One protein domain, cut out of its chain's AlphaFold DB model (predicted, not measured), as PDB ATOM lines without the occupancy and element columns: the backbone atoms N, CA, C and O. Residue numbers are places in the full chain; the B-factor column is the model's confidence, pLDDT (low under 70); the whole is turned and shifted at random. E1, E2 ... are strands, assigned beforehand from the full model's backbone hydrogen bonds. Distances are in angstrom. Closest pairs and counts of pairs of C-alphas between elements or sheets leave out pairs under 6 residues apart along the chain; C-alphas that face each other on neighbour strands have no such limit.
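Overview. This is residues 595 to 662 and 795 to 820 of the 1038 residues of a protein of Thermogemmata fonticola (UniProt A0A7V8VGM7). Two sheets lie face to face as a sandwich, a four-stranded one made of E1, E3, E6 and E5 and a three-stranded one made of E2, E7 and E4, with their strands running nearly along one another. The chain changes from sheet to sheet at each of the links E1 to E2, E2 to E3, E3 to E4, E4 to E5 and E6 to E7. The printed part has 94 residues, with no named helix and seven named strands, E1 to E7 in order along the chain; the class is all strand, though under half of the residues are in named strands. The larger sheet is mixed, in the order E1, E3, E6, E5, and the smaller is antiparallel, in the order E2, E7, E4. The whole is compact, with a radius of gyration of the C-alphas of 12.7 A and spans of 36 by 27 by 20 A.

Along the chain. E1 covers residues 602 to 604, 6.5 A long, and begins at C-alpha 602, (-55.789, -44.352, 27.379). E2 is residues 611 to 616, 17.2 A, and E3 is residues 624 to 630, 19.1 A. E4 is residues 635 to 641, 19.6 A, and E5 is residues 651 to 656, 16.0 A. E6, the longest strand, is residues 795 to 803, 26.6 A, beginning at C-alpha 795, (-47.029, -31.345, 31.355). E7 is residues 813 to 819, 19.5 A, ending at C-alpha 819, (-43.075, -47.003, 36.338).

Arrangement. In the four-stranded sheet, which is only just strongly twisted with C-alphas up to 4.0 A off its best plane, edge strand E1 is parallel to E3 at 26 degrees, with N 604 and O 627 2.8 A apart. E3 and E6 are antiparallel at 152 degrees, with N 626 and O 799 2.9 A apart. E6 and edge strand E5 are antiparallel at 157 degrees, with N 654 and O 800 3.1 A apart. In the other sheet, inner strand E7 is antiparallel to E2 at 164 degrees, with N 613 and O 816 2.8 A apart, and to E4 at 162 degrees, with N 639 and O 817 3.0 A apart. The parts of the two sheets that face each other are 8.5 A centre to centre, and their best planes are 9 degrees apart. Between the sheets, the closest C-alphas of E1 and E2 are those of Leu 604 and Gln 611, 6.4 A apart. E6 and E7 are near each other, with 6 pairs of C-alphas within 10 A.

Size, cuts and confidence. The two C-alphas farthest apart are those of Gly 633 and Pro 810, 37.7 A. Residues 663 to 794 are not printed, and C-alphas 662 and 795 are 14.3 A apart across this cut, which falls in the link E5 to E6. Of the links that are printed whole, E3 to E4 is tight, the others are short and none is long. The mean pLDDT of the printed part is 94.0, and no printed residue is under 70.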
ATOM      1  N   ALA A 595     -57.074 -51.263  29.841       93.81
ATOM      2  CA  ALA A 595     -57.254 -51.545  28.419       93.81
ATOM      3  C   ALA A 595     -57.077 -50.271  27.576       93.81
ATOM      4  O   ALA A 595     -57.668 -49.233  27.874       93.81
ATOM      5  N   VAL A 596     -56.289 -50.358  26.504       95.44
ATOM      6  CA  VAL A 596     -56.104 -49.261  25.547       95.44
ATOM      7  C   VAL A 596     -57.253 -49.256  24.537       95.44
ATOM      8  O   VAL A 596     -57.444 -50.239  23.817       95.44
ATOM      9  N   ASP A 597     -57.985 -48.142  24.440       92.31
ATOM     10  CA  ASP A 597     -58.941 -47.922  23.350       92.31
ATOM     11  C   ASP A 597     -58.167 -47.670  22.038       92.31
ATOM     12  O   ASP A 597     -57.334 -46.760  21.994       92.31
ATOM     13  N   PRO A 598     -58.407 -48.431  20.954       85.50
ATOM     14  CA  PRO A 598     -57.648 -48.273  19.712       85.50
ATOM     15  C   PRO A 598     -57.785 -46.900  19.035       85.50
ATOM     16  O   PRO A 598     -56.877 -46.486  18.320       85.50
ATOM     17  N   ALA A 599     -58.911 -46.203  19.224       84.12
ATOM     18  CA  ALA A 599     -59.186 -44.913  18.592       84.12
ATOM     19  C   ALA A 599     -58.812 -43.730  19.493       84.12
ATOM     20  O   ALA A 599     -58.323 -42.710  19.010       84.12
ATOM     21  N   ARG A 600     -59.066 -43.851  20.801       86.12
ATOM     22  CA  ARG A 600     -58.891 -42.759  21.776       86.12
ATOM     23  C   ARG A 600     -57.618 -42.878  22.610       86.12
ATOM     24  O   ARG A 600     -57.204 -41.888  23.207       86.12
ATOM     25  N   GLY A 601     -56.994 -44.051  22.643       91.31
ATOM     26  CA  GLY A 601     -55.895 -44.348  23.551       91.31
ATOM     27  C   GLY A 601     -56.367 -44.569  24.989       91.31
ATOM     28  O   GLY A 601     -57.514 -44.924  25.246       91.31
ATOM     29  N   VAL A 602     -55.466 -44.360  25.944       95.75
ATOM     30  CA  VAL A 602     -55.789 -44.352  27.379       95.75
ATOM     31  C   VAL A 602     -54.922 -43.318  28.087       95.75
ATOM     32  O   VAL A 602     -53.785 -43.081  27.674       95.75
ATOM     33  N   GLU A 603     -55.450 -42.695  29.137       96.00
ATOM     34  CA  GLU A 603     -54.686 -41.813  30.017       96.00
ATOM     35  C   GLU A 603     -54.359 -42.540  31.324       96.00
ATOM     36  O   GLU A 603     -55.254 -43.035  32.009       96.00
ATOM     37  N   LEU A 604     -53.072 -42.621  31.661       95.31
ATOM     38  CA  LEU A 604     -52.588 -43.268  32.874       95.31
ATOM     39  C   LEU A 604     -52.302 -42.240  33.971       95.31
ATOM     40  O   LEU A 604     -51.531 -41.294  33.789       95.31
ATOM     41  N   ALA A 605     -52.856 -42.489  35.154       93.88
ATOM     42  CA  ALA A 605     -52.588 -41.723  36.365       93.88
ATOM     43  C   ALA A 605     -51.462 -42.401  37.161       93.88
ATOM     44  O   ALA A 605     -51.719 -43.188  38.069       93.88
ATOM     45  N   LEU A 606     -50.205 -42.124  36.802       89.75
ATOM     46  CA  LEU A 606     -49.035 -42.936  37.181       89.75
ATOM     47  C   LEU A 606     -48.827 -43.196  38.687       89.75
ATOM     48  O   LEU A 606     -48.186 -44.184  39.030       89.75
ATOM     49  N   GLY A 607     -49.374 -42.378  39.592       85.75
ATOM     50  CA  GLY A 607     -49.238 -42.591  41.039       85.75
ATOM     51  C   GLY A 607     -47.776 -42.738  41.496       85.75
ATOM     52  O   GLY A 607     -46.852 -42.270  40.833       85.75
ATOM     53  N   GLU A 608     -47.548 -43.388  42.639       83.25
ATOM     54  CA  GLU A 608     -46.185 -43.612  43.154       83.25
ATOM     55  C   GLU A 608     -45.478 -44.812  42.507       83.25
ATOM     56  O   GLU A 608     -44.274 -44.753  42.266       83.25
ATOM     57  N   GLN A 609     -46.211 -45.888  42.204       82.94
ATOM     58  CA  GLN A 609     -45.652 -47.158  41.709       82.94
ATOM     59  C   GLN A 609     -45.605 -47.258  40.173       82.94
ATOM     60  O   GLN A 609     -44.932 -48.136  39.632       82.94
ATOM     61  N   GLY A 610     -46.286 -46.360  39.460       92.44
ATOM     62  CA  GLY A 610     -46.534 -46.478  38.026       92.44
ATOM     63  C   GLY A 610     -47.887 -47.103  37.694       92.44
ATOM     64  O   GLY A 610     -48.642 -47.527  38.569       92.44
ATOM     65  N   GLN A 611     -48.180 -47.187  36.399       95.56
ATOM     66  CA  GLN A 611     -49.343 -47.888  35.855       95.56
ATOM     67  C   GLN A 611     -48.973 -48.643  34.578       95.56
ATOM     68  O   GLN A 611     -47.948 -48.368  33.946       95.56
ATOM     69  N   ALA A 612     -49.816 -49.603  34.200       95.81
ATOM     70  CA  ALA A 612     -49.673 -50.337  32.955       95.81
ATOM     71  C   ALA A 612     -50.902 -50.167  32.055       95.81
ATOM     72  O   ALA A 612     -52.016 -49.927  32.525       95.81
ATOM     73  N   ALA A 613     -50.687 -50.327  30.754       96.94
ATOM     74  CA  ALA A 613     -51.731 -50.342  29.744       96.94
ATOM     75  C   ALA A 613     -51.586 -51.578  28.848       96.94
ATOM     76  O   ALA A 613     -50.500 -51.841  28.330       96.94
ATOM     77  N   ASP A 614     -52.676 -52.314  28.645       96.88
ATOM     78  CA  ASP A 614     -52.730 -53.497  27.787       96.88
ATOM     79  C   ASP A 614     -53.418 -53.140  26.463       96.88
ATOM     80  O   ASP A 614     -54.562 -52.677  26.443       96.88
ATOM     81  N   GLY A 615     -52.734 -53.355  25.341       96.38
ATOM     82  CA  GLY A 615     -53.243 -53.028  24.009       96.38
ATOM     83  C   GLY A 615     -53.021 -54.146  22.997       96.38
ATOM     84  O   GLY A 615     -52.237 -55.061  23.224       96.38
ATOM     85  N   VAL A 616     -53.728 -54.070  21.867       95.69
ATOM     86  CA  VAL A 616     -53.558 -54.974  20.718       95.69
ATOM     87  C   VAL A 616     -53.560 -54.156  19.429       95.69
ATOM     88  O   VAL A 616     -54.576 -53.538  19.110       95.69
ATOM     89  N   LEU A 617     -52.459 -54.170  18.676       95.00
ATOM     90  CA  LEU A 617     -52.356 -53.496  17.375       95.00
ATOM     91  C   LEU A 617     -53.075 -54.317  16.298       95.00
ATOM     92  O   LEU A 617     -52.463 -55.086  15.562       95.00
ATOM     93  N   ARG A 618     -54.407 -54.202  16.231       90.50
ATOM     94  CA  ARG A 618     -55.256 -55.092  15.414       90.50
ATOM     95  C   ARG A 618     -55.078 -54.939  13.904       90.50
ATOM     96  O   ARG A 618     -55.389 -55.876  13.177       90.50
ATOM     97  N   GLN A 619     -54.649 -53.768  13.440       89.25
ATOM     98  CA  GLN A 619     -54.526 -53.446  12.019       89.25
ATOM     99  C   GLN A 619     -53.065 -53.133  11.667       89.25
ATOM    100  O   GLN A 619     -52.365 -52.535  12.492       89.25
ATOM    101  N   PRO A 620     -52.593 -53.482  10.458       87.56
ATOM    102  CA  PRO A 620     -51.301 -53.017   9.964       87.56
ATOM    103  C   PRO A 620     -51.187 -51.493  10.048       87.56
ATOM    104  O   PRO A 620     -52.174 -50.780   9.877       87.56
ATOM    105  N   GLN A 621     -49.982 -50.996  10.321       90.31
ATOM    106  CA  GLN A 621     -49.663 -49.575  10.507       90.31
ATOM    107  C   GLN A 621     -50.398 -48.885  11.674       90.31
ATOM    108  O   GLN A 621     -50.248 -47.672  11.854       90.31
ATOM    109  N   SER A 622     -51.166 -49.623  12.486       92.19
ATOM    110  CA  SER A 622     -51.842 -49.051  13.652       92.19
ATOM    111  C   SER A 622     -50.840 -48.562  14.697       92.19
ATOM    112  O   SER A 622     -49.743 -49.102  14.868       92.19
ATOM    113  N   ARG A 623     -51.222 -47.486  15.385       94.50
ATOM    114  CA  ARG A 623     -50.428 -46.863  16.440       94.50
ATOM    115  C   ARG A 623     -51.348 -46.528  17.591       94.50
ATOM    116  O   ARG A 623     -52.374 -45.887  17.385       94.50
ATOM    117  N   HIS A 624     -50.967 -46.924  18.792       96.81
ATOM    118  CA  HIS A 624     -51.695 -46.552  19.996       96.81
ATOM    119  C   HIS A 624     -50.957 -45.435  20.727       96.81
ATOM    120  O   HIS A 624     -49.726 -45.424  20.766       96.81
ATOM    121  N   LYS A 625     -51.711 -44.502  21.312       95.31
ATOM    122  CA  LYS A 625     -51.176 -43.431  22.159       95.31
ATOM    123  C   LYS A 625     -51.629 -43.646  23.596       95.31
ATOM    124  O   LYS A 625     -52.820 -43.796  23.857       95.31
ATOM    125  N   ILE A 626     -50.674 -43.660  24.516       97.62
ATOM    126  CA  ILE A 626     -50.925 -43.764  25.950       97.62
ATOM    127  C   ILE A 626     -50.445 -42.469  26.592       97.62
ATOM    128  O   ILE A 626     -49.246 -42.196  26.603       97.62
ATOM    129  N   ARG A 627     -51.379 -41.658  27.087       97.19
ATOM    130  CA  ARG A 627     -51.108 -40.332  27.647       97.19
ATOM    131  C   ARG A 627     -50.802 -40.435  29.138       97.19
ATOM    132  O   ARG A 627     -51.409 -41.234  29.842       97.19
ATOM    133  N   PHE A 628     -49.880 -39.621  29.631       97.31
ATOM    134  CA  PHE A 628     -49.586 -39.494  31.056       97.31
ATOM    135  C   PHE A 628     -49.086 -38.082  31.372       97.31
ATOM    136  O   PHE A 628     -48.610 -37.362  30.493       97.31
ATOM    137  N   HIS A 629     -49.199 -37.672  32.631       97.19
ATOM    138  CA  HIS A 629     -48.658 -36.403  33.112       97.19
ATOM    139  C   HIS A 629     -47.355 -36.644  33.882       97.19
ATOM    140  O   HIS A 629     -47.300 -37.539  34.723       97.19
ATOM    141  N   ALA A 630     -46.329 -35.824  33.640       96.38
ATOM    142  CA  ALA A 630     -45.054 -35.876  34.359       96.38
ATOM    143  C   ALA A 630     -44.567 -34.468  34.729       96.38
ATOM    144  O   ALA A 630     -44.864 -33.488  34.040       96.38
ATOM    145  N   ARG A 631     -43.828 -34.357  35.836       96.38
ATOM    146  CA  ARG A 631     -43.221 -33.091  36.286       96.38
ATOM    147  C   ARG A 631     -41.818 -32.932  35.714       96.38
ATOM    148  O   ARG A 631     -41.120 -33.917  35.522       96.38
ATOM    149  N   GLN A 632     -41.377 -31.698  35.486       96.50
ATOM    150  CA  GLN A 632     -40.010 -31.433  35.032       96.50
ATOM    151  C   GLN A 632     -38.967 -32.118  35.934       96.50
ATOM    152  O   GLN A 632     -39.047 -32.032  37.158       96.50
ATOM    153  N   GLY A 633     -37.988 -32.789  35.322       95.19
ATOM    154  CA  GLY A 633     -36.920 -33.519  36.013       95.19
ATOM    155  C   GLY A 633     -37.335 -34.891  36.552       95.19
ATOM    156  O   GLY A 633     -36.491 -35.641  37.032       95.19
ATOM    157  N   GLU A 634     -38.613 -35.253  36.453       94.88
ATOM    158  CA  GLU A 634     -39.103 -36.555  36.874       94.88
ATOM    159  C   GLU A 634     -38.662 -37.652  35.902       94.88
ATOM    160  O   GLU A 634     -38.868 -37.541  34.690       94.88
ATOM    161  N   THR A 635     -38.081 -38.728  36.436       95.06
ATOM    162  CA  THR A 635     -37.654 -39.887  35.648       95.06
ATOM    163  C   THR A 635     -38.662 -41.032  35.740       95.06
ATOM    164  O   THR A 635     -39.082 -41.420  36.832       95.06
ATOM    165  N   TRP A 636     -38.973 -41.616  34.585       96.50
ATOM    166  CA  TRP A 636     -39.847 -42.769  34.403       96.50
ATOM    167  C   TRP A 636     -39.169 -43.825  33.525       96.50
ATOM    168  O   TRP A 636     -38.470 -43.498  32.566       96.50
ATOM    169  N   ILE A 637     -39.398 -45.096  33.840       96.38
ATOM    170  CA  ILE A 637     -39.101 -46.219  32.953       96.38
ATOM    171  C   ILE A 637     -40.341 -46.496  32.116       96.38
ATOM    172  O   ILE A 637     -41.429 -46.677  32.666       96.38
ATOM    173  N   VAL A 638     -40.160 -46.525  30.802       97.38
ATOM    174  CA  VAL A 638     -41.183 -46.843  29.812       97.38
ATOM    175  C   VAL A 638     -40.736 -48.113  29.104       97.38
ATOM    176  O   VAL A 638     -39.776 -48.094  28.342       97.38
ATOM    177  N   GLU A 639     -41.401 -49.228  29.380       95.81
ATOM    178  CA  GLU A 639     -41.028 -50.535  28.835       95.81
ATOM    179  C   GLU A 639     -42.239 -51.248  28.244       95.81
ATOM    180  O   GLU A 639     -43.363 -51.121  28.741       95.81
ATOM    181  N   VAL A 640     -42.000 -52.018  27.187       97.25
ATOM    182  CA  VAL A 640     -43.009 -52.878  26.579       97.25
ATOM    183  C   VAL A 640     -42.715 -54.331  26.925       97.25
ATOM    184  O   VAL A 640     -41.572 -54.774  26.966       97.25
ATOM    185  N   LEU A 641     -43.767 -55.089  27.194       96.06
ATOM    186  CA  LEU A 641     -43.745 -56.539  27.207       96.06
ATOM    187  C   LEU A 641     -44.571 -57.028  26.016       96.06
ATOM    188  O   LEU A 641     -45.790 -56.839  25.998       96.06
ATOM    189  N   ALA A 642     -43.909 -57.644  25.037       95.56
ATOM    190  CA  ALA A 642     -44.538 -58.217  23.853       95.56
ATOM    191  C   ALA A 642     -43.839 -59.524  23.441       95.56
ATOM    192  O   ALA A 642     -44.298 -60.609  23.811       95.56
ATOM    193  N   ARG A 643     -42.693 -59.445  22.757       91.38
ATOM    194  CA  ARG A 643     -41.929 -60.597  22.248       91.38
ATOM    195  C   ARG A 643     -41.492 -61.539  23.350       91.38
ATOM    196  O   ARG A 643     -41.631 -62.753  23.197       91.38
ATOM    197  N   ARG A 644     -41.048 -61.019  24.499       91.62
ATOM    198  CA  ARG A 644     -40.668 -61.876  25.641       91.62
ATOM    199  C   ARG A 644     -41.863 -62.615  26.256       91.62
ATOM    200  O   ARG A 644     -41.685 -63.669  26.869       91.62
ATOM    201  N   ALA A 645     -43.081 -62.110  26.061       90.88
ATOM    202  CA  ALA A 645     -44.319 -62.783  26.452       90.88
ATOM    203  C   ALA A 645     -44.914 -63.674  25.345       90.88
ATOM    204  O   ALA A 645     -45.918 -64.337  25.585       90.88
ATOM    205  N   GLY A 646     -44.278 -63.758  24.171       87.81
ATOM    206  CA  GLY A 646     -44.725 -64.593  23.054       87.81
ATOM    207  C   GLY A 646     -45.627 -63.889  22.039       87.81
ATOM    208  O   GLY A 646     -46.163 -64.565  21.168       87.81
ATOM    209  N   SER A 647     -45.796 -62.564  22.113       92.19
ATOM    210  CA  SER A 647     -46.462 -61.817  21.038       92.19
ATOM    211  C   SER A 647     -45.545 -61.674  19.809       92.19
ATOM    212  O   SER A 647     -44.340 -61.462  19.974       92.19
ATOM    213  N   PRO A 648     -46.080 -61.730  18.571       89.31
ATOM    214  CA  PRO A 648     -45.316 -61.466  17.349       89.31
ATOM    215  C   PRO A 648     -44.922 -59.993  17.158       89.31
ATOM    216  O   PRO A 648     -44.093 -59.705  16.286       89.31
ATOM    217  N   LEU A 649     -45.498 -59.071  17.937       93.06
ATOM    218  CA  LEU A 649     -45.237 -57.635  17.844       93.06
ATOM    219  C   LEU A 649     -43.751 -57.326  18.054       93.06
ATOM    220  O   LEU A 649     -43.184 -57.754  19.047       93.06
ATOM    221  N   ASP A 650     -43.144 -56.559  17.155       93.50
ATOM    222  CA  ASP A 650     -41.796 -55.995  17.308       93.50
ATOM    223  C   ASP A 650     -41.937 -54.517  17.726       93.50
ATOM    224  O   ASP A 650     -42.083 -53.651  16.858       93.50
ATOM    225  N   PRO A 651     -42.103 -54.221  19.031       96.44
ATOM    226  CA  PRO A 651     -42.586 -52.924  19.486       96.44
ATOM    227  C   PRO A 651     -41.568 -51.803  19.273       96.44
ATOM    228  O   PRO A 651     -40.433 -51.881  19.711       96.44
ATOM    229  N   VAL A 652     -42.038 -50.682  18.732       96.81
ATOM    230  CA  VAL A 652     -41.366 -49.381  18.768       96.81
ATOM    231  C   VAL A 652     -42.142 -48.482  19.713       96.81
ATOM    232  O   VAL A 652     -43.358 -48.322  19.548       96.81
ATOM    233  N   ILE A 653     -41.443 -47.852  20.653       97.94
ATOM    234  CA  ILE A 653     -41.989 -46.776  21.479       97.94
ATOM    235  C   ILE A 653     -41.328 -45.448  21.156       97.94
ATOM    236  O   ILE A 653     -40.132 -45.385  20.886       97.94
ATOM    237  N   GLU A 654     -42.113 -44.380  21.214       97.81
ATOM    238  CA  GLU A 654     -41.634 -43.005  21.093       97.81
ATOM    239  C   GLU A 654     -42.419 -42.094  22.035       97.81
ATOM    240  O   GLU A 654     -43.641 -42.226  22.151       97.81
ATOM    241  N   ILE A 655     -41.728 -41.180  22.714       98.38
ATOM    242  CA  ILE A 655     -42.354 -40.198  23.597       98.38
ATOM    243  C   ILE A 655     -42.658 -38.927  22.808       98.38
ATOM    244  O   ILE A 655     -41.768 -38.329  22.201       98.38
ATOM    245  N   LEU A 656     -43.920 -38.511  22.854       98.19
ATOM    246  CA  LEU A 656     -44.434 -37.298  22.235       98.19
ATOM    247  C   LEU A 656     -44.804 -36.268  23.306       98.19
ATOM    248  O   LEU A 656     -45.254 -36.634  24.396       98.19
ATOM    249  N   ASP A 657     -44.635 -34.990  22.986       97.00
ATOM    250  CA  ASP A 657     -45.113 -33.882  23.809       97.00
ATOM    251  C   ASP A 657     -46.633 -33.658  23.662       97.00
ATOM    252  O   ASP A 657     -47.348 -34.396  22.978       97.00
ATOM    253  N   ALA A 658     -47.152 -32.620  24.321       94.75
ATOM    254  CA  ALA A 658     -48.567 -32.260  24.259       94.75
ATOM    255  C   ALA A 658     -49.040 -31.803  22.861       94.75
ATOM    256  O   ALA A 658     -50.248 -31.782  22.623       94.75
ATOM    257  N   ALA A 659     -48.118 -31.444  21.959       95.69
ATOM    258  CA  ALA A 659     -48.369 -31.076  20.565       95.69
ATOM    259  C   ALA A 659     -48.122 -32.250  19.593       95.69
ATOM    260  O   ALA A 659     -48.038 -32.046  18.377       95.69
ATOM    261  N   ASP A 660     -48.018 -33.477  20.121       94.50
ATOM    262  CA  ASP A 660     -47.747 -34.709  19.379       94.50
ATOM    263  C   ASP A 660     -46.406 -34.713  18.617       94.50
ATOM    264  O   ASP A 660     -46.228 -35.488  17.671       94.50
ATOM    265  N   GLN A 661     -45.443 -33.882  19.028       96.75
ATOM    266  CA  GLN A 661     -44.096 -33.867  18.456       96.75
ATOM    267  C   GLN A 661     -43.151 -34.788  19.242       96.75
ATOM    268  O   GLN A 661     -43.233 -34.831  20.472       96.75
ATOM    269  N   PRO A 662     -42.236 -35.518  18.573       97.19
ATOM    270  CA  PRO A 662     -41.218 -36.314  19.254       97.19
ATOM    271  C   PRO A 662     -40.371 -35.477  20.213       97.19
ATOM    272  O   PRO A 662     -39.825 -34.439  19.838       97.19
ATOM    273  N   GLY A 795     -45.890 -31.291  32.263       97.00
ATOM    274  CA  GLY A 795     -47.029 -31.345  31.355       97.00
ATOM    275  C   GLY A 795     -47.435 -32.762  30.969       97.00
ATOM    276  O   GLY A 795     -47.025 -33.749  31.584       97.00
ATOM    277  N   PHE A 796     -48.270 -32.843  29.935       97.31
ATOM    278  CA  PHE A 796     -48.698 -34.108  29.353       97.31
ATOM    279  C   PHE A 796     -47.726 -34.589  28.281       97.31
ATOM    280  O   PHE A 796     -47.301 -33.818  27.423       97.31
ATOM    281  N   TYR A 797     -47.473 -35.890  28.309       98.25
ATOM    282  CA  TYR A 797     -46.713 -36.632  27.318       98.25
ATOM    283  C   TYR A 797     -47.532 -37.831  26.852       98.25
ATOM    284  O   TYR A 797     -48.452 -38.275  27.543       98.25
ATOM    285  N   SER A 798     -47.196 -38.374  25.686       97.56
ATOM    286  CA  SER A 798     -47.782 -39.625  25.204       97.56
ATOM    287  C   SER A 798     -46.703 -40.607  24.784       97.56
ATOM    288  O   SER A 798     -45.768 -40.235  24.086       97.56
ATOM    289  N   VAL A 799     -46.857 -41.874  25.156       98.31
ATOM    290  CA  VAL A 799     -46.095 -42.971  24.556       98.31
ATOM    291  C   VAL A 799     -46.848 -43.449  23.325       98.31
ATOM    292  O   VAL A 799     -47.996 -43.891  23.424       98.31
ATOM    293  N   ARG A 800     -46.209 -43.371  22.161       97.81
ATOM    294  CA  ARG A 800     -46.702 -43.958  20.919       97.81
ATOM    295  C   ARG A 800     -46.129 -45.361  20.769       97.81
ATOM    296  O   ARG A 800     -44.918 -45.494  20.669       97.81
ATOM    297  N   VAL A 801     -46.992 -46.373  20.722       97.94
ATOM    298  CA  VAL A 801     -46.617 -47.781  20.506       97.94
ATOM    299  C   VAL A 801     -47.002 -48.195  19.085       97.94
ATOM    300  O   VAL A 801     -48.133 -47.951  18.655       97.94
ATOM    301  N   SER A 802     -46.073 -48.810  18.354       97.06
ATOM    302  CA  SER A 802     -46.272 -49.348  16.995       97.06
ATOM    303  C   SER A 802     -45.414 -50.596  16.753       97.06
ATOM    304  O   SER A 802     -44.545 -50.880  17.565       97.06
ATOM    305  N   ASP A 803     -45.616 -51.320  15.650       95.31
ATOM    306  CA  ASP A 803     -44.704 -52.389  15.200       95.31
ATOM    307  C   ASP A 803     -43.608 -51.816  14.277       95.31
ATOM    308  O   ASP A 803     -43.906 -50.987  13.413       95.31
ATOM    309  N   ALA A 804     -42.358 -52.262  14.422       92.56
ATOM    310  CA  ALA A 804     -41.206 -51.792  13.641       92.56
ATOM    311  C   ALA A 804     -41.336 -52.061  12.133       92.56
ATOM    312  O   ALA A 804     -40.834 -51.291  11.315       92.56
ATOM    313  N   ARG A 805     -42.065 -53.118  11.758       89.94
ATOM    314  CA  ARG A 805     -42.357 -53.505  10.369       89.94
ATOM    315  C   ARG A 805     -43.692 -52.921   9.891       89.94
ATOM    316  O   ARG A 805     -44.061 -53.079   8.729       89.94
ATOM    317  N   GLY A 806     -44.440 -52.275  10.788       90.00
ATOM    318  CA  GLY A 806     -45.806 -51.820  10.553       90.00
ATOM    319  C   GLY A 806     -46.820 -52.962  10.432       90.00
ATOM    320  O   GLY A 806     -47.878 -52.774   9.829       90.00
ATOM    321  N   ALA A 807     -46.513 -54.137  10.986       87.94
ATOM    322  CA  ALA A 807     -47.437 -55.263  11.042       87.94
ATOM    323  C   ALA A 807     -48.536 -55.056  12.106       87.94
ATOM    324  O   ALA A 807     -48.460 -54.158  12.946       87.94
ATOM    325  N   GLY A 808     -49.584 -55.877  12.053       89.31
ATOM    326  CA  GLY A 808     -50.677 -55.851  13.021       89.31
ATOM    327  C   GLY A 808     -51.616 -57.040  12.847       89.31
ATOM    328  O   GLY A 808     -51.640 -57.679  11.798       89.31
ATOM    329  N   GLY A 809     -52.389 -57.344  13.886       87.56
ATOM    330  CA  GLY A 809     -53.296 -58.483  13.914       87.56
ATOM    331  C   GLY A 809     -53.881 -58.748  15.305       87.56
ATOM    332  O   GLY A 809     -53.532 -58.075  16.278       87.56
ATOM    333  N   PRO A 810     -54.784 -59.734  15.432       87.12
ATOM    334  CA  PRO A 810     -55.477 -60.035  16.685       87.12
ATOM    335  C   PRO A 810     -54.555 -60.458  17.840       87.12
ATOM    336  O   PRO A 810     -54.968 -60.304  18.989       87.12
ATOM    337  N   ASP A 811     -53.344 -60.933  17.533       88.44
ATOM    338  CA  ASP A 811     -52.369 -61.455  18.500       88.44
ATOM    339  C   ASP A 811     -51.170 -60.508  18.731       88.44
ATOM    340  O   ASP A 811     -50.282 -60.793  19.538       88.44
ATOM    341  N   TYR A 812     -51.164 -59.326  18.092       93.00
ATOM    342  CA  TYR A 812     -50.164 -58.257  18.277       93.00
ATOM    343  C   TYR A 812     -50.429 -57.473  19.570       93.00
ATOM    344  O   TYR A 812     -50.574 -56.246  19.590       93.00
ATOM    345  N   ALA A 813     -50.583 -58.227  20.653       95.56
ATOM    346  CA  ALA A 813     -50.765 -57.733  21.996       95.56
ATOM    347  C   ALA A 813     -49.472 -57.129  22.541       95.56
ATOM    348  O   ALA A 813     -48.368 -57.579  22.247       95.56
ATOM    349  N   TYR A 814     -49.620 -56.141  23.405       97.19
ATOM    350  CA  TYR A 814     -48.530 -55.610  24.196       97.19
ATOM    351  C   TYR A 814     -49.040 -55.173  25.552       97.19
ATOM    352  O   TYR A 814     -50.215 -54.835  25.725       97.19
ATOM    353  N   ARG A 815     -48.112 -55.109  26.495       96.94
ATOM    354  CA  ARG A 815     -48.294 -54.360  27.724       96.94
ATOM    355  C   ARG A 815     -47.245 -53.274  27.817       96.94
ATOM    356  O   ARG A 815     -46.057 -53.570  27.800       96.94
ATOM    357  N   LEU A 816     -47.691 -52.032  27.929       97.56
ATOM    358  CA  LEU A 816     -46.838 -50.890  28.224       97.56
ATOM    359  C   LEU A 816     -46.829 -50.671  29.735       97.56
ATOM    360  O   LEU A 816     -47.893 -50.555  30.337       97.56
ATOM    361  N   ARG A 817     -45.651 -50.566  30.343       96.06
ATOM    362  CA  ARG A 817     -45.490 -50.156  31.741       96.06
ATOM    363  C   ARG A 817     -44.806 -48.803  31.787       96.06
ATOM    364  O   ARG A 817     -43.763 -48.619  31.162       96.06
ATOM    365  N   ILE A 818     -45.383 -47.883  32.553       97.00
ATOM    366  CA  ILE A 818     -44.743 -46.621  32.915       97.00
ATOM    367  C   ILE A 818     -44.599 -46.623  34.429       97.00
ATOM    368  O   ILE A 818     -45.592 -46.531  35.152       97.00
ATOM    369  N   ARG A 819     -43.369 -46.786  34.914       95.19
ATOM    370  CA  ARG A 819     -43.075 -47.003  36.338       95.19
ATOM    371  C   ARG A 819     -41.862 -46.216  36.803       95.19
ATOM    372  O   ARG A 819     -41.058 -45.757  35.992       95.19
ATOM    373  N   ARG A 820     -41.717 -46.065  38.118       92.62
ATOM    374  CA  ARG A 820     -40.500 -45.487  38.693       92.62
ATOM    375  C   ARG A 820     -39.283 -46.366  38.371       92.62
ATOM    376  O   ARG A 820     -39.428 -47.595  38.343       92.62
TER     377      ARG A 820